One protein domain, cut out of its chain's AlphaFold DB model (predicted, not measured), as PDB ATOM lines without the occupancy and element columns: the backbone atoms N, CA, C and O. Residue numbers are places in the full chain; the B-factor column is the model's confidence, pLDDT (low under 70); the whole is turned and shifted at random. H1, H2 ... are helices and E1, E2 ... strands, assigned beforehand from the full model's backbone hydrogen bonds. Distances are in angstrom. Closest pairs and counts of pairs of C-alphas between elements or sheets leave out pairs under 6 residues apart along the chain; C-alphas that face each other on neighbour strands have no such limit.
ATOM      1  N   ALA A  88     207.913 201.837 253.492       90.06
ATOM      2  CA  ALA A  88     208.549 203.128 253.709       90.06
ATOM      3  C   ALA A  88     209.472 203.067 254.933       90.06
ATOM      4  O   ALA A  88     209.052 202.652 256.015       90.06
ATOM      5  N   GLN A  89     210.720 203.491 254.765       92.56
ATOM      6  CA  GLN A  89     211.697 203.571 255.846       92.56
ATOM      7  C   GLN A  89     211.687 204.968 256.463       92.56
ATOM      8  O   GLN A  89     211.862 205.962 255.765       92.56
ATOM      9  N   THR A  90     211.525 205.065 257.781       94.81
ATOM     10  CA  THR A  90     211.655 206.354 258.468       94.81
ATOM     11  C   THR A  90     213.126 206.736 258.579       94.81
ATOM     12  O   THR A  90     213.902 206.066 259.259       94.81
ATOM     13  N   VAL A  91     213.510 207.825 257.917       94.75
ATOM     14  CA  VAL A  91     214.881 208.338 257.914       94.75
ATOM     15  C   VAL A  91     215.009 209.446 258.955       94.75
ATOM     16  O   VAL A  91     214.296 210.447 258.913       94.75
ATOM     17  N   GLY A  92     215.926 209.257 259.906       94.38
ATOM     18  CA  GLY A  92     216.251 210.261 260.917       94.38
ATOM     19  C   GLY A  92     217.121 211.410 260.377       94.38
ATOM     20  O   GLY A  92     217.661 211.323 259.276       94.38
ATOM     21  N   PRO A  93     217.326 212.477 261.169       93.94
ATOM     22  CA  PRO A  93     218.017 213.692 260.719       93.94
ATOM     23  C   PRO A  93     219.532 213.546 260.522       93.94
ATOM     24  O   PRO A  93     220.166 214.381 259.864       93.94
ATOM     25  N   ARG A  94     220.136 212.500 261.097       93.81
ATOM     26  CA  ARG A  94     221.586 212.288 261.086       93.81
ATOM     27  C   ARG A  94     222.086 212.033 259.665       93.81
ATOM     28  O   ARG A  94     221.780 211.006 259.068       93.81
ATOM     29  N   GLY A  95     222.877 212.968 259.139       90.75
ATOM     30  CA  GLY A  95     223.423 212.892 257.777       90.75
ATOM     31  C   GLY A  95     222.394 213.106 256.657       90.75
ATOM     32  O   GLY A  95     222.739 212.975 255.483       90.75
ATOM     33  N   LEU A  96     221.150 213.456 257.006       95.88
ATOM     34  CA  LEU A  96     220.090 213.789 256.059       95.88
ATOM     35  C   LEU A  96     220.239 215.231 255.560       95.88
ATOM     36  O   LEU A  96     220.335 216.170 256.360       95.88
ATOM     37  N   LEU A  97     220.176 215.401 254.241       97.19
ATOM     38  CA  LEU A  97     219.857 216.657 253.573       97.19
ATOM     39  C   LEU A  97     218.490 216.504 252.892       97.19
ATOM     40  O   LEU A  97     218.369 215.847 251.856       97.19
ATOM     41  N   TYR A  98     217.462 217.088 253.511       97.69
ATOM     42  CA  TYR A  98     216.109 217.115 252.965       97.69
ATOM     43  C   TYR A  98     215.972 218.247 251.943       97.69
ATOM     44  O   TYR A  98     216.277 219.406 252.239       97.69
ATOM     45  N   VAL A  99     215.502 217.907 250.749       97.06
ATOM     46  CA  VAL A  99     215.329 218.797 249.601       97.06
ATOM     47  C   VAL A  99     213.829 218.995 249.394       97.06
ATOM     48  O   VAL A  99     213.108 218.026 249.179       97.06
ATOM     49  N   GLN A 100     213.352 220.234 249.494       95.19
ATOM     50  CA  GLN A 100     211.952 220.575 249.254       95.19
ATOM     51  C   GLN A 100     211.651 220.681 247.753       95.19
ATOM     52  O   GLN A 100     212.530 220.659 246.884       95.19
ATOM     53  N   GLN A 101     210.369 220.839 247.431       90.88
ATOM     54  CA  GLN A 101     209.923 221.137 246.078       90.88
ATOM     55  C   GLN A 101     210.654 222.367 245.511       90.88
ATOM     56  O   GLN A 101     210.822 223.372 246.185       90.88
ATOM     57  N   ARG A 102     211.064 222.307 244.237       92.12
ATOM     58  CA  ARG A 102     211.869 223.356 243.569       92.12
ATOM     59  C   ARG A 102     213.231 223.635 244.212       92.12
ATOM     60  O   ARG A 102     213.870 224.622 243.870       92.12
ATOM     61  N   GLU A 103     213.745 222.749 245.042       95.81
ATOM     62  CA  GLU A 103     215.156 222.760 245.401       95.81
ATOM     63  C   GLU A 103     215.878 221.628 244.671       95.81
ATOM     64  O   GLU A 103     215.277 220.648 244.224       95.81
ATOM     65  N   PHE A 104     217.190 221.765 244.528       97.12
ATOM     66  CA  PHE A 104     218.051 220.638 244.213       97.12
ATOM     67  C   PHE A 104     219.308 220.689 245.071       97.12
ATOM     68  O   PHE A 104     219.716 221.741 245.562       97.12
ATOM     69  N   ALA A 105     219.928 219.529 245.239       96.56
ATOM     70  CA  ALA A 105     221.202 219.387 245.916       96.56
ATOM     71  C   ALA A 105     222.053 218.357 245.178       96.56
ATOM     72  O   ALA A 105     221.540 217.404 244.588       96.56
ATOM     73  N   ALA A 106     223.366 218.545 245.229       94.38
ATOM     74  CA  ALA A 106     224.332 217.583 244.732       94.38
ATOM     75  C   ALA A 106     225.388 217.342 245.808       94.38
ATOM     76  O   ALA A 106     225.868 218.279 246.440       94.38
ATOM     77  N   THR A 107     225.755 216.079 245.996       93.44
ATOM     78  CA  THR A 107     226.819 215.669 246.914       93.44
ATOM     79  C   THR A 107     227.736 214.644 246.247       93.44
ATOM     80  O   THR A 107     227.494 214.198 245.121       93.44
ATOM     81  N   THR A 108     228.827 214.294 246.922       91.00
ATOM     82  CA  THR A 108     229.803 213.307 246.473       91.00
ATOM     83  C   THR A 108     230.141 212.341 247.611       91.00
ATOM     84  O   THR A 108     230.004 212.709 248.770       91.00
ATOM     85  N   PRO A 109     230.687 211.147 247.322       88.56
ATOM     86  CA  PRO A 109     231.304 210.258 248.320       88.56
ATOM     87  C   PRO A 109     232.175 210.909 249.394       88.56
ATOM     88  O   PRO A 109     232.323 210.345 250.474       88.56
ATOM     89  N   LYS A 110     232.857 212.003 249.029       89.94
ATOM     90  CA  LYS A 110     233.865 212.659 249.866       89.94
ATOM     91  C   LYS A 110     233.244 213.552 250.934       89.94
ATOM     92  O   LYS A 110     233.975 213.996 251.806       89.94
ATOM     93  N   ASP A 111     231.946 213.804 250.831       92.62
ATOM     94  CA  ASP A 111     231.178 214.571 251.796       92.62
ATOM     95  C   ASP A 111     231.066 213.790 253.114       92.62
ATOM     96  O   ASP A 111     230.550 212.663 253.166       92.62
ATOM     97  N   GLY A 112     231.633 214.369 254.170       92.75
ATOM     98  CA  GLY A 112     231.589 213.836 255.525       92.75
ATOM     99  C   GLY A 112     230.272 214.129 256.243       92.75
ATOM    100  O   GLY A 112     229.903 213.383 257.151       92.75
ATOM    101  N   SER A 113     229.550 215.162 255.811       94.44
ATOM    102  CA  SER A 113     228.369 215.702 256.481       94.44
ATOM    103  C   SER A 113     227.063 215.078 255.989       94.44
ATOM    104  O   SER A 113     226.172 214.794 256.794       94.44
ATOM    105  N   VAL A 114     226.923 214.851 254.681       94.19
ATOM    106  CA  VAL A 114     225.694 214.320 254.070       94.19
ATOM    107  C   VAL A 114     225.902 212.890 253.576       94.19
ATOM    108  O   VAL A 114     226.777 212.596 252.766       94.19
ATOM    109  N   SER A 115     225.048 211.980 254.042       91.19
ATOM    110  CA  SER A 115     225.013 210.578 253.609       91.19
ATOM    111  C   SER A 115     223.723 210.207 252.883       91.19
ATOM    112  O   SER A 115     223.729 209.245 252.113       91.19
ATOM    113  N   ILE A 116     222.636 210.955 253.105       93.25
ATOM    114  CA  ILE A 116     221.313 210.695 252.531       93.25
ATOM    115  C   ILE A 116     220.740 211.998 251.963       93.25
ATOM    116  O   ILE A 116     220.655 213.007 252.663       93.25
ATOM    117  N   LEU A 117     220.313 211.953 250.700       95.56
ATOM    118  CA  LEU A 117     219.442 212.961 250.097       95.56
ATOM    119  C   LEU A 117     218.005 212.442 250.151       95.56
ATOM    120  O   LEU A 117     217.756 211.302 249.758       95.56
ATOM    121  N   GLY A 118     217.079 213.269 250.626       94.56
ATOM    122  CA  GLY A 118     215.674 212.896 250.773       94.56
ATOM    123  C   GLY A 118     214.734 213.983 250.275       94.56
ATOM    124  O   GLY A 118     215.054 215.163 250.354       94.56
ATOM    125  N   SER A 119     213.579 213.573 249.768       94.56
ATOM    126  CA  SER A 119     212.443 214.435 249.442       94.56
ATOM    127  C   SER A 119     211.178 213.601 249.609       94.56
ATOM    128  O   SER A 119     211.218 212.387 249.411       94.56
ATOM    129  N   ASP A 120     210.069 214.242 249.962       91.12
ATOM    130  CA  ASP A 120     208.768 213.590 250.162       91.12
ATOM    131  C   ASP A 120     207.642 214.485 249.620       91.12
ATOM    132  O   ASP A 120     207.930 215.486 248.962       91.12
ATOM    133  N   ASP A 121     206.387 214.121 249.884       84.19
ATOM    134  CA  ASP A 121     205.172 214.873 249.537       84.19
ATOM    135  C   ASP A 121     205.014 215.108 248.020       84.19
ATOM    136  O   ASP A 121     204.388 216.061 247.557       84.19
ATOM    137  N   ALA A 122     205.582 214.205 247.213       81.50
ATOM    138  CA  ALA A 122     205.492 214.257 245.761       81.50
ATOM    139  C   ALA A 122     204.147 213.705 245.257       81.50
ATOM    140  O   ALA A 122     204.044 212.535 244.893       81.50
ATOM    141  N   THR A 123     203.113 214.552 245.229       78.50
ATOM    142  CA  THR A 123     201.761 214.173 244.777       78.50
ATOM    143  C   THR A 123     201.639 214.133 243.250       78.50
ATOM    144  O   THR A 123     201.285 213.106 242.673       78.50
ATOM    145  N   THR A 124     201.981 215.232 242.568       79.19
ATOM    146  CA  THR A 124     202.062 215.308 241.090       79.19
ATOM    147  C   THR A 124     203.461 215.642 240.574       79.19
ATOM    148  O   THR A 124     203.735 215.533 239.372       79.19
ATOM    149  N   CYS A 125     204.355 216.086 241.461       82.44
ATOM    150  CA  CYS A 125     205.725 216.405 241.099       82.44
ATOM    151  C   CYS A 125     206.561 215.123 240.969       82.44
ATOM    152  O   CYS A 125     206.159 214.039 241.380       82.44
ATOM    153  N   HIS A 126     207.718 215.242 240.322       85.88
ATOM    154  CA  HIS A 126     208.607 214.113 240.082       85.88
ATOM    155  C   HIS A 126     209.913 214.342 240.830       85.88
ATOM    156  O   HIS A 126     210.555 215.380 240.658       85.88
ATOM    157  N   LEU A 127     210.322 213.353 241.622       90.44
ATOM    158  CA  LEU A 127     211.648 213.321 242.223       90.44
ATOM    159  C   LEU A 127     212.638 212.774 241.193       90.44
ATOM    160  O   LEU A 127     212.430 211.698 240.630       90.44
ATOM    161  N   VAL A 128     213.710 213.521 240.930       92.38
ATOM    162  CA  VAL A 128     214.721 213.156 239.932       92.38
ATOM    163  C   VAL A 128     216.067 212.979 240.617       92.38
ATOM    164  O   VAL A 128     216.587 213.904 241.235       92.38
ATOM    165  N   VAL A 129     216.657 211.793 240.459       91.75
ATOM    166  CA  VAL A 129     217.998 211.476 240.957       91.75
ATOM    167  C   VAL A 129     218.916 211.224 239.767       91.75
ATOM    168  O   VAL A 129     218.696 210.301 238.983       91.75
ATOM    169  N   LEU A 130     219.967 212.036 239.643       90.19
ATOM    170  CA  LEU A 130     221.033 211.848 238.661       90.19
ATOM    171  C   LEU A 130     222.308 211.429 239.385       90.19
ATOM    172  O   LEU A 130     222.799 212.136 240.262       90.19
ATOM    173  N   ARG A 131     222.859 210.275 239.003       88.06
ATOM    174  CA  ARG A 131     224.071 209.721 239.611       88.06
ATOM    175  C   ARG A 131     225.139 209.488 238.555       88.06
ATOM    176  O   ARG A 131     224.922 208.758 237.592       88.06
ATOM    177  N   HIS A 132     226.325 210.040 238.787       84.75
ATOM    178  CA  HIS A 132     227.519 209.683 238.032       84.75
ATOM    179  C   HIS A 132     228.167 208.446 238.668       84.75
ATOM    180  O   HIS A 132     228.754 208.542 239.739       84.75
ATOM    181  N   THR A 133     228.064 207.277 238.033       76.50
ATOM    182  CA  THR A 133     228.500 205.996 238.628       76.50
ATOM    183  C   THR A 133     230.006 205.898 238.869       76.50
ATOM    184  O   THR A 133     230.416 205.182 239.778       76.50
ATOM    185  N   ALA A 134     230.837 206.658 238.143       60.66
ATOM    186  CA  ALA A 134     232.275 206.726 238.432       60.66
ATOM    187  C   ALA A 134     232.598 207.540 239.707       60.66
ATOM    188  O   ALA A 134     233.737 207.540 240.165       60.66
ATOM    189  N   ALA A 135     231.606 208.234 240.283       52.06
ATOM    190  CA  ALA A 135     231.688 208.897 241.580       52.06
ATOM    191  C   ALA A 135     230.824 208.114 242.593       52.06
ATOM    192  O   ALA A 135     229.597 208.161 242.579       52.06
ATOM    193  N   ASN A 136     231.470 207.338 243.459       39.91
ATOM    194  CA  ASN A 136     230.830 206.430 244.417       39.91
ATOM    195  C   ASN A 136     229.930 207.129 245.468       39.91
ATOM    196  O   ASN A 136     230.398 207.464 246.540       39.91
ATOM    197  N   VAL A 137     228.629 207.321 245.259       51.12
ATOM    198  CA  VAL A 137     227.732 207.594 246.410       51.12
ATOM    199  C   VAL A 137     227.612 206.292 247.220       51.12
ATOM    200  O   VAL A 137     227.257 205.284 246.613       51.12
ATOM    201  N   LYS A 138     227.947 206.322 248.526       63.84
ATOM    202  CA  LYS A 138     228.401 205.191 249.384       63.84
ATOM    203  C   LYS A 138     227.738 203.820 249.141       63.84
ATOM    204  O   LYS A 138     228.444 202.817 249.148       63.84
ATOM    205  N   THR A 139     226.427 203.770 248.900       73.81
ATOM    206  CA  THR A 139     225.720 202.575 248.384       73.81
ATOM    207  C   THR A 139     225.051 202.870 247.037       73.81
ATOM    208  O   THR A 139     225.124 202.082 246.092       73.81
ATOM    209  N   GLY A 140     224.475 204.071 246.904       77.44
ATOM    210  CA  GLY A 140     223.776 204.523 245.703       77.44
ATOM    211  C   GLY A 140     222.427 203.849 245.493       77.44
ATOM    212  O   GLY A 140     221.954 203.770 244.357       77.44
ATOM    213  N   GLU A 141     221.857 203.346 246.580       85.81
ATOM    214  CA  GLU A 141     220.524 202.776 246.648       85.81
ATOM    215  C   GLU A 141     219.463 203.882 246.631       85.81
ATOM    216  O   GLU A 141     219.683 204.990 247.118       85.81
ATOM    217  N   ILE A 142     218.306 203.560 246.059       89.81
ATOM    218  CA  ILE A 142     217.099 204.387 246.085       89.81
ATOM    219  C   ILE A 142     216.018 203.529 246.734       89.81
ATOM    220  O   ILE A 142     215.810 202.389 246.313       89.81
ATOM    221  N   PHE A 143     215.353 204.063 247.754       91.06
ATOM    222  CA  PHE A 143     214.340 203.349 248.522       91.06
ATOM    223  C   PHE A 143     213.207 204.282 248.945       91.06
ATOM    224  O   PHE A 143     213.371 205.501 248.988       91.06
ATOM    225  N   HIS A 144     212.049 203.699 249.245       90.12
ATOM    226  CA  HIS A 144     210.898 204.436 249.756       90.12
ATOM    227  C   HIS A 144     211.145 204.892 251.203       90.12
ATOM    228  O   HIS A 144     211.514 204.073 252.049       90.12
ATOM    229  N   ALA A 145     210.948 206.180 251.496       92.38
ATOM    230  CA  ALA A 145     211.303 206.777 252.780       92.38
ATOM    231  C   ALA A 145     210.301 207.840 253.249       92.38
ATOM    232  O   ALA A 145     209.668 208.486 252.423       92.38
ATOM    233  N   THR A 146     210.214 208.035 254.567       93.06
ATOM    234  CA  THR A 146     209.508 209.152 255.217       93.06
ATOM    235  C   THR A 146     210.461 209.937 256.112       93.06
ATOM    236  O   THR A 146     211.396 209.372 256.689       93.06
ATOM    237  N   PHE A 147     210.224 211.243 256.248       94.75
ATOM    238  CA  PHE A 147     211.155 212.164 256.911       94.75
ATOM    239  C   PHE A 147     210.433 212.992 257.983       94.75
ATOM    240  O   PHE A 147     209.767 213.975 257.651       94.75
ATOM    241  N   PRO A 148     210.547 212.617 259.270       93.00
ATOM    242  CA  PRO A 148     209.988 213.401 260.370       93.00
ATOM    243  C   PRO A 148     210.692 214.751 260.556       93.00
ATOM    244  O   PRO A 148     210.057 215.723 260.950       93.00
ATOM    245  N   ASP A 149     211.995 214.811 260.261       93.75
ATOM    246  CA  ASP A 149     212.791 216.038 260.314       93.75
ATOM    247  C   ASP A 149     213.134 216.504 258.892       93.75
ATOM    248  O   ASP A 149     213.914 215.870 258.177       93.75
ATOM    249  N   LYS A 150     212.507 217.612 258.486       95.69
ATOM    250  CA  LYS A 150     212.654 218.242 257.162       95.69
ATOM    251  C   LYS A 150     213.503 219.526 257.217       95.69
ATOM    252  O   LYS A 150     213.633 220.230 256.211       95.69
ATOM    253  N   GLY A 151     214.041 219.858 258.395       95.06
ATOM    254  CA  GLY A 151     214.728 221.114 258.675       95.06
ATOM    255  C   GLY A 151     216.111 221.246 258.030       95.06
ATOM    256  O   GLY A 151     216.642 220.289 257.454       95.06
ATOM    257  N   PRO A 152     216.727 222.437 258.138       96.12
ATOM    258  CA  PRO A 152     216.268 223.630 258.861       96.12
ATOM    259  C   PRO A 152     215.338 224.534 258.023       96.12
ATOM    260  O   PRO A 152     215.188 224.337 256.814       96.12
ATOM    261  N   GLU A 153     214.741 225.536 258.680       96.25
ATOM    262  CA  GLU A 153     213.977 226.644 258.067       96.25
ATOM    263  C   GLU A 153     212.868 226.210 257.091       96.25
ATOM    264  O   GLU A 153     212.687 226.807 256.028       96.25
ATOM    265  N   VAL A 154     212.134 225.149 257.448       96.19
ATOM    266  CA  VAL A 154     211.116 224.504 256.598       96.19
ATOM    267  C   VAL A 154     210.106 225.514 256.058       96.19
ATOM    268  O   VAL A 154     209.920 225.593 254.847       96.19
ATOM    269  N   ASP A 155     209.504 226.315 256.938       95.94
ATOM    270  CA  ASP A 155     208.436 227.247 256.564       95.94
ATOM    271  C   ASP A 155     208.962 228.434 255.751       95.94
ATOM    272  O   ASP A 155     208.291 228.913 254.838       95.94
ATOM    273  N   LEU A 156     210.195 228.876 256.020       96.62
ATOM    274  CA  LEU A 156     210.840 229.958 255.278       96.62
ATOM    275  C   LEU A 156     211.180 229.543 253.839       96.62
ATOM    276  O   LEU A 156     210.991 230.317 252.897       96.62
ATOM    277  N   ARG A 157     211.679 228.316 253.663       96.44
ATOM    278  CA  ARG A 157     211.943 227.727 252.344       96.44
ATOM    279  C   ARG A 157     210.633 227.516 251.581       96.44
ATOM    280  O   ARG A 157     210.527 227.961 250.436       96.44
ATOM    281  N   SER A 158     209.597 226.994 252.244       94.12
ATOM    282  CA  SER A 158     208.246 226.866 251.681       94.12
ATOM    283  C   SER A 158     207.643 228.215 251.282       94.12
ATOM    284  O   SER A 158     207.052 228.327 250.209       94.12
ATOM    285  N   ALA A 159     207.851 229.273 252.071       93.94
ATOM    286  CA  ALA A 159     207.393 230.628 251.759       93.94
ATOM    287  C   ALA A 159     208.053 231.177 250.483       93.94
ATOM    288  O   ALA A 159     207.387 231.786 249.639       93.94
ATOM    289  N   SER A 160     209.346 230.902 250.293       93.44
ATOM    290  CA  SER A 160     210.074 231.230 249.061       93.44
ATOM    291  C   SER A 160     209.471 230.517 247.843       93.44
ATOM    292  O   SER A 160     209.179 231.136 246.818       93.44
ATOM    293  N   ILE A 161     209.199 229.215 247.965       90.75
ATOM    294  CA  ILE A 161     208.590 228.405 246.899       90.75
ATOM    295  C   ILE A 161     207.193 228.930 246.550       90.75
ATOM    296  O   ILE A 161     206.882 229.139 245.372       90.75
ATOM    297  N   LEU A 162     206.382 229.202 247.574       88.62
ATOM    298  CA  LEU A 162     205.022 229.710 247.450       88.62
ATOM    299  C   LEU A 162     204.971 231.084 246.770       88.62
ATOM    300  O   LEU A 162     204.145 231.329 245.893       88.62
ATOM    301  N   THR A 163     205.908 231.968 247.097       90.00
ATOM    302  CA  THR A 163     206.021 233.290 246.458       90.00
ATOM    303  C   THR A 163     206.615 233.241 245.047       90.00
ATOM    304  O   THR A 163     206.756 234.275 244.394       90.00
ATOM    305  N   GLY A 164     206.888 232.040 244.526       86.69
ATOM    306  CA  GLY A 164     207.248 231.819 243.132       86.69
ATOM    307  C   GLY A 164     208.745 231.688 242.878       86.69
ATOM    308  O   GLY A 164     209.166 231.892 241.736       86.69
ATOM    309  N   ALA A 165     209.545 231.324 243.886       87.69
ATOM    310  CA  ALA A 165     210.969 231.075 243.698       87.69
ATOM    311  C   ALA A 165     211.241 230.070 242.565       87.69
ATOM    312  O   ALA A 165     210.503 229.098 242.343       87.69
ATOM    313  N   GLN A 166     212.318 230.341 241.828       90.12
ATOM    314  CA  GLN A 166     212.854 229.438 240.816       90.12
ATOM    315  C   GLN A 166     213.648 228.305 241.471       90.12
ATOM    316  O   GLN A 166     214.010 228.381 242.643       90.12
ATOM    317  N   MET A 167     213.937 227.264 240.688       92.25
ATOM    318  CA  MET A 167     214.719 226.133 241.170       92.25
ATOM    319  C   MET A 167     216.144 226.549 241.558       92.25
ATOM    320  O   MET A 167     216.836 227.175 240.754       92.25
ATOM    321  N   VAL A 168     216.587 226.188 242.767       94.31
ATOM    322  CA  VAL A 168     217.866 226.646 243.342       94.31
ATOM    323  C   VAL A 168     218.689 225.498 243.931       94.31
ATOM    324  O   VAL A 168     218.129 224.556 244.493       94.31
ATOM    325  N   ASN A 169     220.022 225.577 243.799       96.94
ATOM    326  CA  ASN A 169     220.929 224.688 244.525       96.94
ATOM    327  C   ASN A 169     221.057 225.180 245.964       96.94
ATOM    328  O   ASN A 169     221.519 226.304 246.171       96.94
ATOM    329  N   ILE A 170     220.731 224.337 246.933       97.56
ATOM    330  CA  ILE A 170     220.808 224.707 248.350       97.56
ATOM    331  C   ILE A 170     222.111 224.260 249.021       97.56
ATOM    332  O   ILE A 170     222.388 224.681 250.136       97.56
ATOM    333  N   TYR A 171     222.933 223.425 248.380       98.25
ATOM    334  CA  TYR A 171     224.050 222.773 249.065       98.25
ATOM    335  C   TYR A 171     225.370 222.835 248.286       98.25
ATOM    336  O   TYR A 171     225.420 222.569 247.082       98.25
ATOM    337  N   ASP A 172     226.458 223.169 248.987       97.19
ATOM    338  CA  ASP A 172     227.830 223.093 248.476       97.19
ATOM    339  C   ASP A 172     228.567 221.932 249.144       97.19
ATOM    340  O   ASP A 172     229.088 222.061 250.252       97.19
ATOM    341  N   SER A 173     228.673 220.808 248.436       95.00
ATOM    342  CA  SER A 173     229.345 219.606 248.938       95.00
ATOM    343  C   SER A 173     230.857 219.749 249.099       95.00
ATOM    344  O   SER A 173     231.493 218.859 249.647       95.00
ATOM    345  N   ARG A 174     231.482 220.806 248.558       95.19
ATOM    346  CA  ARG A 174     232.921 221.049 248.765       95.19
ATOM    347  C   ARG A 174     233.186 221.724 250.100       95.19
ATOM    348  O   ARG A 174     234.246 221.518 250.677       95.19
ATOM    349  N   LYS A 175     232.246 222.557 250.541       96.00
ATOM    350  CA  LYS A 175     232.292 223.249 251.834       96.00
ATOM    351  C   LYS A 175     231.478 222.542 252.910       96.00
ATOM    352  O   LYS A 175     231.522 222.957 254.058       96.00
ATOM    353  N   GLU A 176     230.719 221.528 252.508       97.12
ATOM    354  CA  GLU A 176     229.759 220.803 253.331       97.12
ATOM    355  C   GLU A 176     228.707 221.720 253.983       97.12
ATOM    356  O   GLU A 176     228.314 221.549 255.135       97.12
ATOM    357  N   GLN A 177     228.241 222.716 253.222       97.88
ATOM    358  CA  GLN A 177     227.399 223.808 253.715       97.88
ATOM    359  C   GLN A 177     226.053 223.880 252.999       97.88
ATOM    360  O   GLN A 177     225.987 223.875 251.768       97.88
ATOM    361  N   LEU A 178     224.990 224.025 253.788       98.19
ATOM    362  CA  LEU A 178     223.639 224.348 253.341       98.19
ATOM    363  C   LEU A 178     223.436 225.869 253.364       98.19
ATOM    364  O   LEU A 178     223.754 226.529 254.352       98.19
ATOM    365  N   TYR A 179     222.889 226.411 252.281       97.50
ATOM    366  CA  TYR A 179     222.639 227.832 252.076       97.50
ATOM    367  C   TYR A 179     221.135 228.091 251.979       97.50
ATOM    368  O   TYR A 179     220.480 227.624 251.049       97.50
ATOM    369  N   ILE A 180     220.603 228.871 252.921       97.19
ATOM    370  CA  ILE A 180     219.198 229.290 252.948       97.19
ATOM    371  C   ILE A 180     219.118 230.789 252.659       97.19
ATOM    372  O   ILE A 180     219.690 231.611 253.379       97.19
ATOM    373  N   GLY A 181     218.402 231.155 251.597       94.38
ATOM    374  CA  GLY A 181     218.279 232.540 251.150       94.38
ATOM    375  C   GLY A 181     219.532 233.082 250.439       94.38
ATOM    376  O   GLY A 181     220.280 232.309 249.844       94.38
ATOM    377  N   PRO A 182     219.760 234.409 250.455       95.38
ATOM    378  CA  PRO A 182     218.801 235.411 250.908       95.38
ATOM    379  C   PRO A 182     217.557 235.358 250.013       95.38
ATOM    380  O   PRO A 182     217.667 235.239 248.793       95.38
ATOM    381  N   TYR A 183     216.373 235.418 250.616       94.69
ATOM    382  CA  TYR A 183     215.123 235.422 249.860       94.69
ATOM    383  C   TYR A 183     214.611 236.840 249.632       94.69
ATOM    384  O   TYR A 183     214.893 237.757 250.404       94.69
ATOM    385  N   PHE A 184     213.848 237.000 248.556       93.56
ATOM    386  CA  PHE A 184     213.194 238.246 248.195       93.56
ATOM    387  C   PHE A 184     211.792 237.937 247.678       93.56
ATOM    388  O   PHE A 184     211.638 237.219 246.691       93.56
ATOM    389  N   TRP A 185     210.786 238.511 248.330       93.38
ATOM    390  CA  TRP A 185     209.410 238.514 247.855       93.38
ATOM    391  C   TRP A 185     208.704 239.798 248.281       93.38
ATOM    392  O   TRP A 185     209.172 240.536 249.149       93.38
ATOM    393  N   MET A 186     207.573 240.052 247.633       91.88
ATOM    394  CA  MET A 186     206.629 241.098 248.016       91.88
ATOM    395  C   MET A 186     205.560 240.518 248.957       91.88
ATOM    396  O   MET A 186     205.386 239.296 248.973       91.88
ATOM    397  N   PRO A 187     204.820 241.359 249.707       92.44
ATOM    398  CA  PRO A 187     203.800 240.893 250.636       92.44
ATOM    399  C   PRO A 187     202.801 239.967 249.941       92.44
ATOM    400  O   PRO A 187     202.265 240.303 248.880       92.44
ATOM    401  N   PHE A 188     202.565 238.802 250.540       89.44
ATOM    402  CA  PHE A 188     201.645 237.824 249.978       89.44
ATOM    403  C   PHE A 188     200.198 238.357 250.048       89.44
ATOM    404  O   PHE A 188     199.798 238.899 251.084       89.44
ATOM    405  N   PRO A 189     199.401 238.274 248.966       88.00
ATOM    406  CA  PRO A 189     198.049 238.826 248.964       88.00
ATOM    407  C   PRO A 189     197.113 238.113 249.945       88.00
ATOM    408  O   PRO A 189     197.026 236.887 249.955       88.00
ATOM    409  N   HIS A 190     196.332 238.894 250.695       86.25
ATOM    410  CA  HIS A 190     195.225 238.409 251.530       86.25
ATOM    411  C   HIS A 190     195.614 237.341 252.572       86.25
ATOM    412  O   HIS A 190     194.796 236.493 252.913       86.25
ATOM    413  N   THR A 191     196.841 237.368 253.102       86.81
ATOM    414  CA  THR A 191     197.322 236.355 254.060       86.81
ATOM    415  C   THR A 191     196.424 236.215 255.293       86.81
ATOM    416  O   THR A 191     196.176 235.093 255.725       86.81
ATOM    417  N   ASP A 192     195.887 237.320 255.824       88.44
ATOM    418  CA  ASP A 192     194.940 237.296 256.952       88.44
ATOM    419  C   ASP A 192     193.665 236.520 256.614       88.44
ATOM    420  O   ASP A 192     193.283 235.609 257.342       88.44
ATOM    421  N   PHE A 193     193.074 236.811 255.452       87.44
ATOM    422  CA  PHE A 193     191.896 236.102 254.963       87.44
ATOM    423  C   PHE A 193     192.159 234.597 254.849       87.44
ATOM    424  O   PHE A 193     191.329 233.804 255.283       87.44
ATOM    425  N   TRP A 194     193.320 234.191 254.315       85.06
ATOM    426  CA  TRP A 194     193.680 232.774 254.169       85.06
ATOM    427  C   TRP A 194     193.846 232.051 255.494       85.06
ATOM    428  O   TRP A 194     193.406 230.912 255.631       85.06
ATOM    429  N   LEU A 195     194.459 232.712 256.471       87.88
ATOM    430  CA  LEU A 195     194.658 232.148 257.799       87.88
ATOM    431  C   LEU A 195     193.338 231.961 258.560       87.88
ATOM    432  O   LEU A 195     193.250 231.048 259.379       87.88
ATOM    433  N   GLU A 196     192.317 232.767 258.267       88.50
ATOM    434  CA  GLU A 196     190.980 232.679 258.872       88.50
ATOM    435  C   GLU A 196     190.085 231.585 258.267       88.50
ATOM    436  O   GLU A 196     189.093 231.203 258.889       88.50
ATOM    437  N   GLN A 197     190.406 231.063 257.077       85.56
ATOM    438  CA  GLN A 197     189.601 230.010 256.449       85.56
ATOM    439  C   GLN A 197     189.712 228.690 257.219       85.56
ATOM    440  O   GLN A 197     190.733 228.419 257.856       85.56
ATOM    441  N   ASP A 198     188.690 227.838 257.125       86.25
ATOM    442  CA  ASP A 198     188.762 226.468 257.638       86.25
ATOM    443  C   ASP A 198     189.656 225.564 256.766       86.25
ATOM    444  O   ASP A 198     190.108 225.942 255.683       86.25
ATOM    445  N   ASP A 199     189.945 224.359 257.255       83.38
ATOM    446  CA  ASP A 199     190.874 223.432 256.602       83.38
ATOM    447  C   ASP A 199     190.380 222.950 255.229       83.38
ATOM    448  O   ASP A 199     191.192 222.729 254.328       83.38
ATOM    449  N   GLN A 200     189.063 222.826 255.034       78.69
ATOM    450  CA  GLN A 200     188.484 222.369 253.770       78.69
ATOM    451  C   GLN A 200     188.552 223.472 252.709       78.69
ATOM    452  O   GLN A 200     188.929 223.209 251.564       78.69
ATOM    453  N   TYR A 201     188.239 224.713 253.086       76.50
ATOM    454  CA  TYR A 201     188.410 225.877 252.223       76.50
ATOM    455  C   TYR A 201     189.875 226.216 251.995       76.50
ATOM    456  O   TYR A 201     190.185 226.714 250.921       76.50
ATOM    457  N   LEU A 202     190.790 225.931 252.924       75.25
ATOM    458  CA  LEU A 202     192.216 226.103 252.661       75.25
ATOM    459  C   LEU A 202     192.711 225.043 251.675       75.25
ATOM    460  O   LEU A 202     193.362 225.390 250.699       75.25
ATOM    461  N   LEU A 203     192.330 223.774 251.844       72.31
ATOM    462  CA  LEU A 203     192.682 222.705 250.905       72.31
ATOM    463  C   LEU A 203     192.132 222.980 249.492       72.31
ATOM    464  O   LEU A 203     192.855 222.838 248.507       72.31
ATOM    465  N   GLN A 204     190.876 223.429 249.390       66.19
ATOM    466  CA  GLN A 204     190.232 223.769 248.118       66.19
ATOM    467  C   GLN A 204     190.698 225.128 247.561       66.19
ATOM    468  O   GLN A 204     190.871 225.299 246.355       66.19
ATOM    469  N   GLY A 205     190.905 226.110 248.430       60.84
ATOM    470  CA  GLY A 205     191.354 227.461 248.109       60.84
ATOM    471  C   GLY A 205     192.798 227.472 247.626       60.84
ATOM    472  O   GLY A 205     193.094 228.130 246.636       60.84
ATOM    473  N   CYS A 206     193.678 226.656 248.205       57.16
ATOM    474  CA  CYS A 206     195.045 226.435 247.724       57.16
ATOM    475  C   CYS A 206     195.116 225.995 246.248       57.16
ATOM    476  O   CYS A 206     196.148 226.173 245.605       57.16
ATOM    477  N   ILE A 207     194.026 225.484 245.668       49.78
ATOM    478  CA  ILE A 207     193.916 225.184 244.229       49.78
ATOM    479  C   ILE A 207     193.664 226.455 243.405       49.78
ATOM    480  O   ILE A 207     194.094 226.565 242.258       49.78
ATOM    481  N   ALA A 208     192.920 227.406 243.970       45.22
ATOM    482  CA  ALA A 208     192.357 228.555 243.269       45.22
ATOM    483  C   ALA A 208     193.160 229.853 243.459       45.22
ATOM    484  O   ALA A 208     192.948 230.822 242.729       45.22
ATOM    485  N   LEU A 209     194.085 229.894 244.417       47.41
ATOM    486  CA  LEU A 209     194.717 231.136 244.838       47.41
ATOM    487  C   LEU A 209     196.101 231.281 244.276       47.41
ATOM    488  O   LEU A 209     197.044 230.628 244.706       47.41
ATOM    489  N   SER A 210     196.164 232.187 243.305       41.22
ATOM    490  CA  SER A 210     197.363 232.752 242.713       41.22
ATOM    491  C   SER A 210     198.451 231.731 242.387       41.22
ATOM    492  O   SER A 210     199.324 231.412 243.181       41.22
ATOM    493  N   PHE A 211     198.468 231.356 241.108       41.62
ATOM    494  CA  PHE A 211     199.639 230.822 240.417       41.62
ATOM    495  C   PHE A 211     200.101 229.420 240.848       41.62
ATOM    496  O   PHE A 211     201.134 229.247 241.484       41.62
ATOM    497  N   LYS A 212     199.443 228.396 240.288       47.41
ATOM    498  CA  LYS A 212     200.045 227.109 239.864       47.41
ATOM    499  C   LYS A 212     200.762 226.215 240.900       47.41
ATOM    500  O   LYS A 212     201.205 225.153 240.475       47.41
ATOM    501  N   ASN A 213     200.925 226.574 242.178       49.38
ATOM    502  CA  ASN A 213     202.015 225.984 242.981       49.38
ATOM    503  C   ASN A 213     201.702 225.593 244.433       49.38
ATOM    504  O   ASN A 213     202.650 225.345 245.167       49.38
ATOM    505  N   LEU A 214     200.441 225.531 244.864       53.19
ATOM    506  CA  LEU A 214     200.132 225.210 246.266       53.19
ATOM    507  C   LEU A 214     199.647 223.778 246.480       53.19
ATOM    508  O   LEU A 214     200.249 223.039 247.245       53.19
ATOM    509  N   SER A 215     198.605 223.360 245.769       52.56
ATOM    510  CA  SER A 215     198.265 221.948 245.609       52.56
ATOM    511  C   SER A 215     197.720 221.751 244.209       52.56
ATOM    512  O   SER A 215     196.822 222.461 243.755       52.56
ATOM    513  N   THR A 216     198.288 220.793 243.497       60.94
ATOM    514  CA  THR A 216     197.815 220.389 242.169       60.94
ATOM    515  C   THR A 216     196.805 219.242 242.237       60.94
ATOM    516  O   THR A 216     196.238 218.876 241.210       60.94
ATOM    517  N   SER A 217     196.613 218.647 243.419       64.25
ATOM    518  CA  SER A 217     195.857 217.406 243.626       64.25
ATOM    519  C   SER A 217     195.313 217.311 245.064       64.25
ATOM    520  O   SER A 217     195.854 216.567 245.879       64.25
ATOM    521  N   PRO A 218     194.214 218.015 245.378       61.38
ATOM    522  CA  PRO A 218     193.667 218.150 246.739       61.38
ATOM    523  C   PRO A 218     193.357 216.827 247.425       61.38
ATOM    524  O   PRO A 218     193.532 216.682 248.627       61.38
ATOM    525  N   GLN A 219     192.875 215.852 246.651       66.75
ATOM    526  CA  GLN A 219     192.488 214.533 247.149       66.75
ATOM    527  C   GLN A 219     193.689 213.609 247.399       66.75
ATOM    528  O   GLN A 219     193.504 212.515 247.921       66.75
ATOM    529  N   ALA A 220     194.895 214.019 246.996       73.94
ATOM    530  CA  ALA A 220     196.127 213.250 247.141       73.94
ATOM    531  C   ALA A 220     197.124 213.900 248.115       73.94
ATOM    532  O   ALA A 220     198.216 213.366 248.291       73.94
ATOM    533  N   GLU A 221     196.769 215.033 248.731       77.56
ATOM    534  CA  GLU A 221     197.641 215.703 249.697       77.56
ATOM    535  C   GLU A 221     197.746 214.920 251.016       77.56
ATOM    536  O   GLU A 221     196.779 214.283 251.452       77.56
ATOM    537  N   PRO A 222     198.908 214.965 251.688       81.12
ATOM    538  CA  PRO A 222     199.097 214.285 252.960       81.12
ATOM    539  C   PRO A 222     198.288 214.951 254.092       81.12
ATOM    540  O   PRO A 222     197.985 216.144 254.038       81.12
ATOM    541  N   PRO A 223     197.997 214.232 255.194       82.44
ATOM    542  CA  PRO A 223     197.158 214.745 256.288       82.44
ATOM    543  C   PRO A 223     197.736 215.978 257.005       82.44
ATOM    544  O   PRO A 223     197.002 216.717 257.649       82.44
ATOM    545  N   HIS A 224     199.046 216.213 256.893       85.06
ATOM    546  CA  HIS A 224     199.745 217.356 257.487       85.06
ATOM    547  C   HIS A 224     199.907 218.545 256.519       85.06
ATOM    548  O   HIS A 224     200.576 219.523 256.843       85.06
ATOM    549  N   PHE A 225     199.306 218.482 255.326       85.19
ATOM    550  CA  PHE A 225     199.424 219.527 254.310       85.19
ATOM    551  C   PHE A 225     198.878 220.875 254.796       85.19
ATOM    552  O   PHE A 225     199.554 221.899 254.716       85.19
ATOM    553  N   VAL A 226     197.662 220.880 255.350       85.94
ATOM    554  CA  VAL A 226     196.981 222.113 255.771       85.94
ATOM    555  C   VAL A 226     197.749 222.814 256.893       85.94
ATOM    556  O   VAL A 226     197.935 224.029 256.842       85.94
ATOM    557  N   SER A 227     198.252 222.063 257.877       90.06
ATOM    558  CA  SER A 227     199.070 222.634 258.951       90.06
ATOM    559  C   SER A 227     200.374 223.230 258.417       90.06
ATOM    560  O   SER A 227     200.745 224.330 258.828       90.06
ATOM    561  N   HIS A 228     201.023 222.569 257.452       89.69
ATOM    562  CA  HIS A 228     202.224 223.091 256.798       89.69
ATOM    563  C   HIS A 228     201.959 224.385 256.007       89.69
ATOM    564  O   HIS A 228     202.713 225.355 256.123       89.69
ATOM    565  N   ILE A 229     200.858 224.452 255.251       89.38
ATOM    566  CA  ILE A 229     200.472 225.676 254.537       89.38
ATOM    567  C   ILE A 229     200.164 226.814 255.511       89.38
ATOM    568  O   ILE A 229     200.601 227.940 255.277       89.38
ATOM    569  N   ARG A 230     199.467 226.549 256.623       90.88
ATOM    570  CA  ARG A 230     199.212 227.576 257.646       90.88
ATOM    571  C   ARG A 230     200.512 228.130 258.228       90.88
ATOM    572  O   ARG A 230     200.650 229.346 258.308       90.88
ATOM    573  N   ALA A 231     201.473 227.271 258.572       94.31
ATOM    574  CA  ALA A 231     202.789 227.701 259.054       94.31
ATOM    575  C   ALA A 231     203.536 228.552 258.009       94.31
ATOM    576  O   ALA A 231     204.079 229.612 258.324       94.31
ATOM    577  N   THR A 232     203.463 228.156 256.738       94.19
ATOM    578  CA  THR A 232     204.046 228.913 255.621       94.19
ATOM    579  C   THR A 232     203.389 230.292 255.449       94.19
ATOM    580  O   THR A 232     204.078 231.301 255.289       94.19
ATOM    581  N   LEU A 233     202.056 230.371 255.515       92.50
ATOM    582  CA  LEU A 233     201.312 231.634 255.443       92.50
ATOM    583  C   LEU A 233     201.615 232.543 256.641       92.50
ATOM    584  O   LEU A 233     201.741 233.754 256.464       92.50
ATOM    585  N   LEU A 234     201.786 231.979 257.841       95.06
ATOM    586  CA  LEU A 234     202.234 232.733 259.014       95.06
ATOM    587  C   LEU A 234     203.622 233.341 258.786       95.06
ATOM    588  O   LEU A 234     203.782 234.542 258.989       95.06
ATOM    589  N   CYS A 235     204.580 232.575 258.254       95.88
ATOM    590  CA  CYS A 235     205.904 233.093 257.896       95.88
ATOM    591  C   CYS A 235     205.814 234.278 256.912       95.88
ATOM    592  O   CYS A 235     206.457 235.311 257.104       95.88
ATOM    593  N   LEU A 236     204.959 234.175 255.886       94.88
ATOM    594  CA  LEU A 236     204.727 235.256 254.919       94.88
ATOM    595  C   LEU A 236     204.081 236.499 255.544       94.88
ATOM    596  O   LEU A 236     204.395 237.620 255.139       94.88
ATOM    597  N   LYS A 237     203.184 236.312 256.519       94.56
ATOM    598  CA  LYS A 237     202.553 237.401 257.276       94.56
ATOM    599  C   LYS A 237     203.556 238.110 258.187       94.56
ATOM    600  O   LYS A 237     203.565 239.337 258.234       94.56
ATOM    601  N   GLU A 238     204.393 237.358 258.895       96.69
ATOM    602  CA  GLU A 238     205.408 237.892 259.812       96.69
ATOM    603  C   GLU A 238     206.570 238.566 259.069       96.69
ATOM    604  O   GLU A 238     207.165 239.534 259.556       96.69
ATOM    605  N   HIS A 239     206.887 238.086 257.863       96.50
ATOM    606  CA  HIS A 239     208.008 238.559 257.055       96.50
ATOM    607  C   HIS A 239     207.576 238.930 255.627       96.50
ATOM    608  O   HIS A 239     207.986 238.290 254.656       96.50
ATOM    609  N   PRO A 240     206.802 240.019 255.457       94.94
ATOM    610  CA  PRO A 240     206.338 240.459 254.140       94.94
ATOM    611  C   PRO A 240     207.472 240.973 253.233       94.94
ATOM    612  O   PRO A 240     207.298 241.039 252.019       94.94
ATOM    613  N   PHE A 241     208.622 241.333 253.823       95.38
ATOM    614  CA  PHE A 241     209.846 241.774 253.142       95.38
ATOM    615  C   PHE A 241     211.077 241.107 253.794       95.38
ATOM    616  O   PHE A 241     211.736 241.720 254.646       95.38
ATOM    617  N   PRO A 242     211.390 239.843 253.457       95.25
ATOM    618  CA  PRO A 242     212.417 239.055 254.144       95.25
ATOM    619  C   PRO A 242     213.826 239.626 253.952       95.25
ATOM    620  O   PRO A 242     214.681 239.447 254.813       95.25
ATOM    621  N   ASP A 243     214.073 240.362 252.869       93.31
ATOM    622  CA  ASP A 243     215.333 241.067 252.618       93.31
ATOM    623  C   ASP A 243     215.610 242.167 253.653       93.31
ATOM    624  O   ASP A 243     216.761 242.537 253.874       93.31
ATOM    625  N   LYS A 244     214.563 242.678 254.310       93.00
ATOM    626  CA  LYS A 244     214.667 243.688 255.368       93.00
ATOM    627  C   LYS A 244     214.616 243.070 256.759       93.00
ATOM    628  O   LYS A 244     215.365 243.508 257.627       93.00
ATOM    629  N   SER A 245     213.741 242.085 256.981       94.31
ATOM    630  CA  SER A 245     213.525 241.494 258.310       94.31
ATOM    631  C   SER A 245     214.487 240.350 258.643       94.31
ATOM    632  O   SER A 245     214.982 240.290 259.764       94.31
ATOM    633  N   LEU A 246     214.766 239.453 257.692       94.44
ATOM    634  CA  LEU A 246     215.524 238.212 257.922       94.44
ATOM    635  C   LEU A 246     216.939 238.249 257.340       94.44
ATOM    636  O   LEU A 246     217.877 237.689 257.915       94.44
ATOM    637  N   PHE A 247     217.107 238.931 256.207       94.31
ATOM    638  CA  PHE A 247     218.368 239.021 255.475       94.31
ATOM    639  C   PHE A 247     218.843 240.474 255.292       94.31
ATOM    640  O   PHE A 247     219.207 240.842 254.172       94.31
ATOM    641  N   PRO A 248     218.930 241.305 256.355       91.56
ATOM    642  CA  PRO A 248     219.331 242.712 256.228       91.56
ATOM    643  C   PRO A 248     220.746 242.879 255.650       91.56
ATOM    644  O   PRO A 248     221.046 243.865 254.981       91.56
ATOM    645  N   SER A 249     221.617 241.885 255.856       90.62
ATOM    646  CA  SER A 249     222.967 241.827 255.285       90.62
ATOM    647  C   SER A 249     223.005 241.366 253.823       90.62
ATOM    648  O   SER A 249     224.078 241.353 253.219       90.62
ATOM    649  N   ARG A 250     221.861 240.959 253.254       90.31
ATOM    650  CA  ARG A 250     221.724 240.329 251.929       90.31
ATOM    651  C   ARG A 250     222.620 239.106 251.738       90.31
ATOM    652  O   ARG A 250     223.031 238.799 250.620       90.31
ATOM    653  N   ARG A 251     222.944 238.417 252.830       93.00
ATOM    654  CA  ARG A 251     223.715 237.173 252.817       93.00
ATOM    655  C   ARG A 251     222.806 235.991 253.137       93.00
ATOM    656  O   ARG A 251     221.900 236.153 253.954       93.00
ATOM    657  N   PRO A 252     223.051 234.821 252.528       95.31
ATOM    658  CA  PRO A 252     222.361 233.599 252.912       95.31
ATOM    659  C   PRO A 252     222.705 233.236 254.355       95.31
ATOM    660  O   PRO A 252     223.787 233.565 254.852       95.31
ATOM    661  N   TRP A 253     221.811 232.515 255.016       96.31
ATOM    662  CA  TRP A 253     222.156 231.804 256.238       96.31
ATOM    663  C   TRP A 253     222.877 230.513 255.869       96.31
ATOM    664  O   TRP A 253     222.460 229.802 254.954       96.31
ATOM    665  N   ILE A 254     223.968 230.237 256.574       97.38
ATOM    666  CA  ILE A 254     224.814 229.072 256.331       97.38
ATOM    667  C   ILE A 254     224.599 228.085 257.471       97.38
ATOM    668  O   ILE A 254     224.627 228.474 258.640       97.38
ATOM    669  N   TYR A 255     224.395 226.818 257.130       98.06
ATOM    670  CA  TYR A 255     224.279 225.718 258.079       98.06
ATOM    671  C   TYR A 255     225.325 224.648 257.764       98.06
ATOM    672  O   TYR A 255     225.567 224.329 256.599       98.06
ATOM    673  N   CYS A 256     225.901 224.071 258.813       97.19
ATOM    674  CA  CYS A 256     226.792 222.913 258.749       97.19
ATOM    675  C   CYS A 256     226.201 221.773 259.581       97.19
ATOM    676  O   CYS A 256     225.372 222.013 260.463       97.19
ATOM    677  N   LYS A 257     226.620 220.533 259.324       95.94
ATOM    678  CA  LYS A 257     226.312 219.427 260.233       95.94
ATOM    679  C   LYS A 257     227.233 219.487 261.457       95.94
ATOM    680  O   LYS A 257     228.430 219.708 261.309       95.94
ATOM    681  N   ASN A 258     226.672 219.311 262.651       94.81
ATOM    682  CA  ASN A 258     227.444 219.143 263.884       94.81
ATOM    683  C   ASN A 258     227.925 217.683 264.046       94.81
ATOM    684  O   ASN A 258     227.655 216.834 263.194       94.81
ATOM    685  N   GLU A 259     228.607 217.371 265.153       93.19
ATOM    686  CA  GLU A 259     229.115 216.015 265.444       93.19
ATOM    687  C   GLU A 259     228.002 214.950 265.530       93.19
ATOM    688  O   GLU A 259     228.208 213.795 265.145       93.19
ATOM    689  N   ASP A 260     226.792 215.347 265.937       93.25
ATOM    690  CA  ASP A 260     225.604 214.482 265.972       93.25
ATOM    691  C   ASP A 260     224.962 214.280 264.585       93.25
ATOM    692  O   ASP A 260     224.041 213.476 264.416       93.25
ATOM    693  N   GLY A 261     225.443 214.994 263.562       91.75
ATOM    694  CA  GLY A 261     224.898 214.985 262.208       91.75
ATOM    695  C   GLY A 261     223.590 215.767 262.058       91.75
ATOM    696  O   GLY A 261     222.832 215.504 261.117       91.75
ATOM    697  N   LEU A 262     223.327 216.728 262.948       94.88
ATOM    698  CA  LEU A 262     222.205 217.670 262.905       94.88
ATOM    699  C   LEU A 262     222.632 219.005 262.284       94.88
ATOM    700  O   LEU A 262     223.796 219.388 262.360       94.88
ATOM    701  N   TRP A 263     221.698 219.718 261.651       97.12
ATOM    702  CA  TRP A 263     221.985 221.032 261.069       97.12
ATOM    703  C   TRP A 263     222.129 222.097 262.156       97.12
ATOM    704  O   TRP A 263     221.222 222.299 262.958       97.12
ATOM    705  N   GLN A 264     223.243 222.822 262.134       96.50
ATOM    706  CA  GLN A 264     223.522 223.942 263.023       96.50
ATOM    707  C   GLN A 264     223.858 225.184 262.202       96.50
ATOM    708  O   GLN A 264     224.657 225.133 261.264       96.50
ATOM    709  N   ARG A 265     223.243 226.312 262.560       95.69
ATOM    710  CA  ARG A 265     223.504 227.599 261.915       95.69
ATOM    711  C   ARG A 265     224.902 228.095 262.282       95.69
ATOM    712  O   ARG A 265     225.236 228.173 263.461       95.69
ATOM    713  N   VAL A 266     225.689 228.462 261.274       92.75
ATOM    714  CA  VAL A 266     227.008 229.082 261.452       92.75
ATOM    715  C   VAL A 266     226.805 230.528 261.896       92.75
ATOM    716  O   VAL A 266     226.024 231.265 261.282       92.75
ATOM    717  N   SER A 267     227.466 230.940 262.978       79.06
ATOM    718  CA  SER A 267     227.359 232.313 263.468       79.06
ATOM    719  C   SER A 267     228.081 233.281 262.527       79.06
ATOM    720  O   SER A 267     229.087 232.953 261.900       79.06
ATOM    721  N   SER A 268     227.572 234.511 262.441       62.41
ATOM    722  CA  SER A 268     228.129 235.579 261.598       62.41
ATOM    723  C   SER A 268     229.583 235.945 261.933       62.41
ATOM    724  O   SER A 268     230.223 236.631 261.145       62.41
ATOM    725  N   GLU A 269     230.087 235.523 263.095       52.09
ATOM    726  CA  GLU A 269     231.438 235.803 263.604       52.09
ATOM    727  C   GLU A 269     232.491 234.790 263.121       52.09
ATOM    728  O   GLU A 269     233.680 234.978 263.359       52.09
ATOM    729  N   GLN A 270     232.068 233.718 262.442       44.66
ATOM    730  CA  GLN A 270     232.929 232.616 261.992       44.66
ATOM    731  C   GLN A 270     233.111 232.563 260.461       44.66
ATOM    732  O   GLN A 270     233.631 231.571 259.949       44.66
ATOM    733  N   ILE A 271     232.678 233.604 259.733       45.53
ATOM    734  CA  ILE A 271     232.749 233.707 258.260       45.53
ATOM    735  C   ILE A 271     233.716 234.807 257.829       45.53
ATOM    736  O   ILE A 271     233.528 235.959 258.280       45.53
TER     737      ILE A 271
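This is residues 88 to 271 of the 271 residues of an uncharacterized protein of Paroedura picta (UniProt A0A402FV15). There is little regular structure here: long loops join two small sheets, parallel E1 E2 and antiparallel E3 E4 E5, to a helix cluster in which H4 has H1 on it near the middle of the whole and H2 and H3 out at one end. The 184 printed residues, 61 in named elements, run E1 E2 H1 E3 H2 H3 H4 H5 E4 E5, class mixed. The whole is compact, radius of gyration of the C-alphas 17.3 A, spans 50 by 41 by 26 A.

Find E1, residues 96 to 98, parallel to E2, 116 to 118; N 97 and O 116 are 2.9 A apart. E3, residues 177 to 180, is antiparallel to E4, 253 to 257; N 178 and O 255 are 2.9 A apart. E4 and E5, 263 to 265, make a hairpin; N 264 and O 256 are 2.8 A apart. The hub H4, residues 225 to 238, touches H1, 154 to 162, closest C-alphas Asp 155 and Thr 232, 4.8 A. It touches H2, 191 to 196, closest C-alphas Thr 191 and Lys 237, 6.2 A. With Val 226 alone it only just touches H3, 199 to 208, with 3 pairs of C-alphas within 8 A, the closest Asp 199 and Val 226, 6.3 A. H5, 242 to 245, touches no helix. Every O i to N i+4 pair is within hydrogen-bond range in H1, H2 and H4, 4 of 6 in H3; H5 is too short.

Find C-alpha 96 at (220.090, 213.789, 256.059), where E1 begins. From C-alpha 225 at (199.424, 219.527, 254.310), H4 runs 20.1 A.

The printed part has no cut. Links E1 to E2, E2 to H1, H1 to E3 and H3 to H4 are long. Residues 134 to 138, 204 to 219 and 268 to 271 are under pLDDT 70.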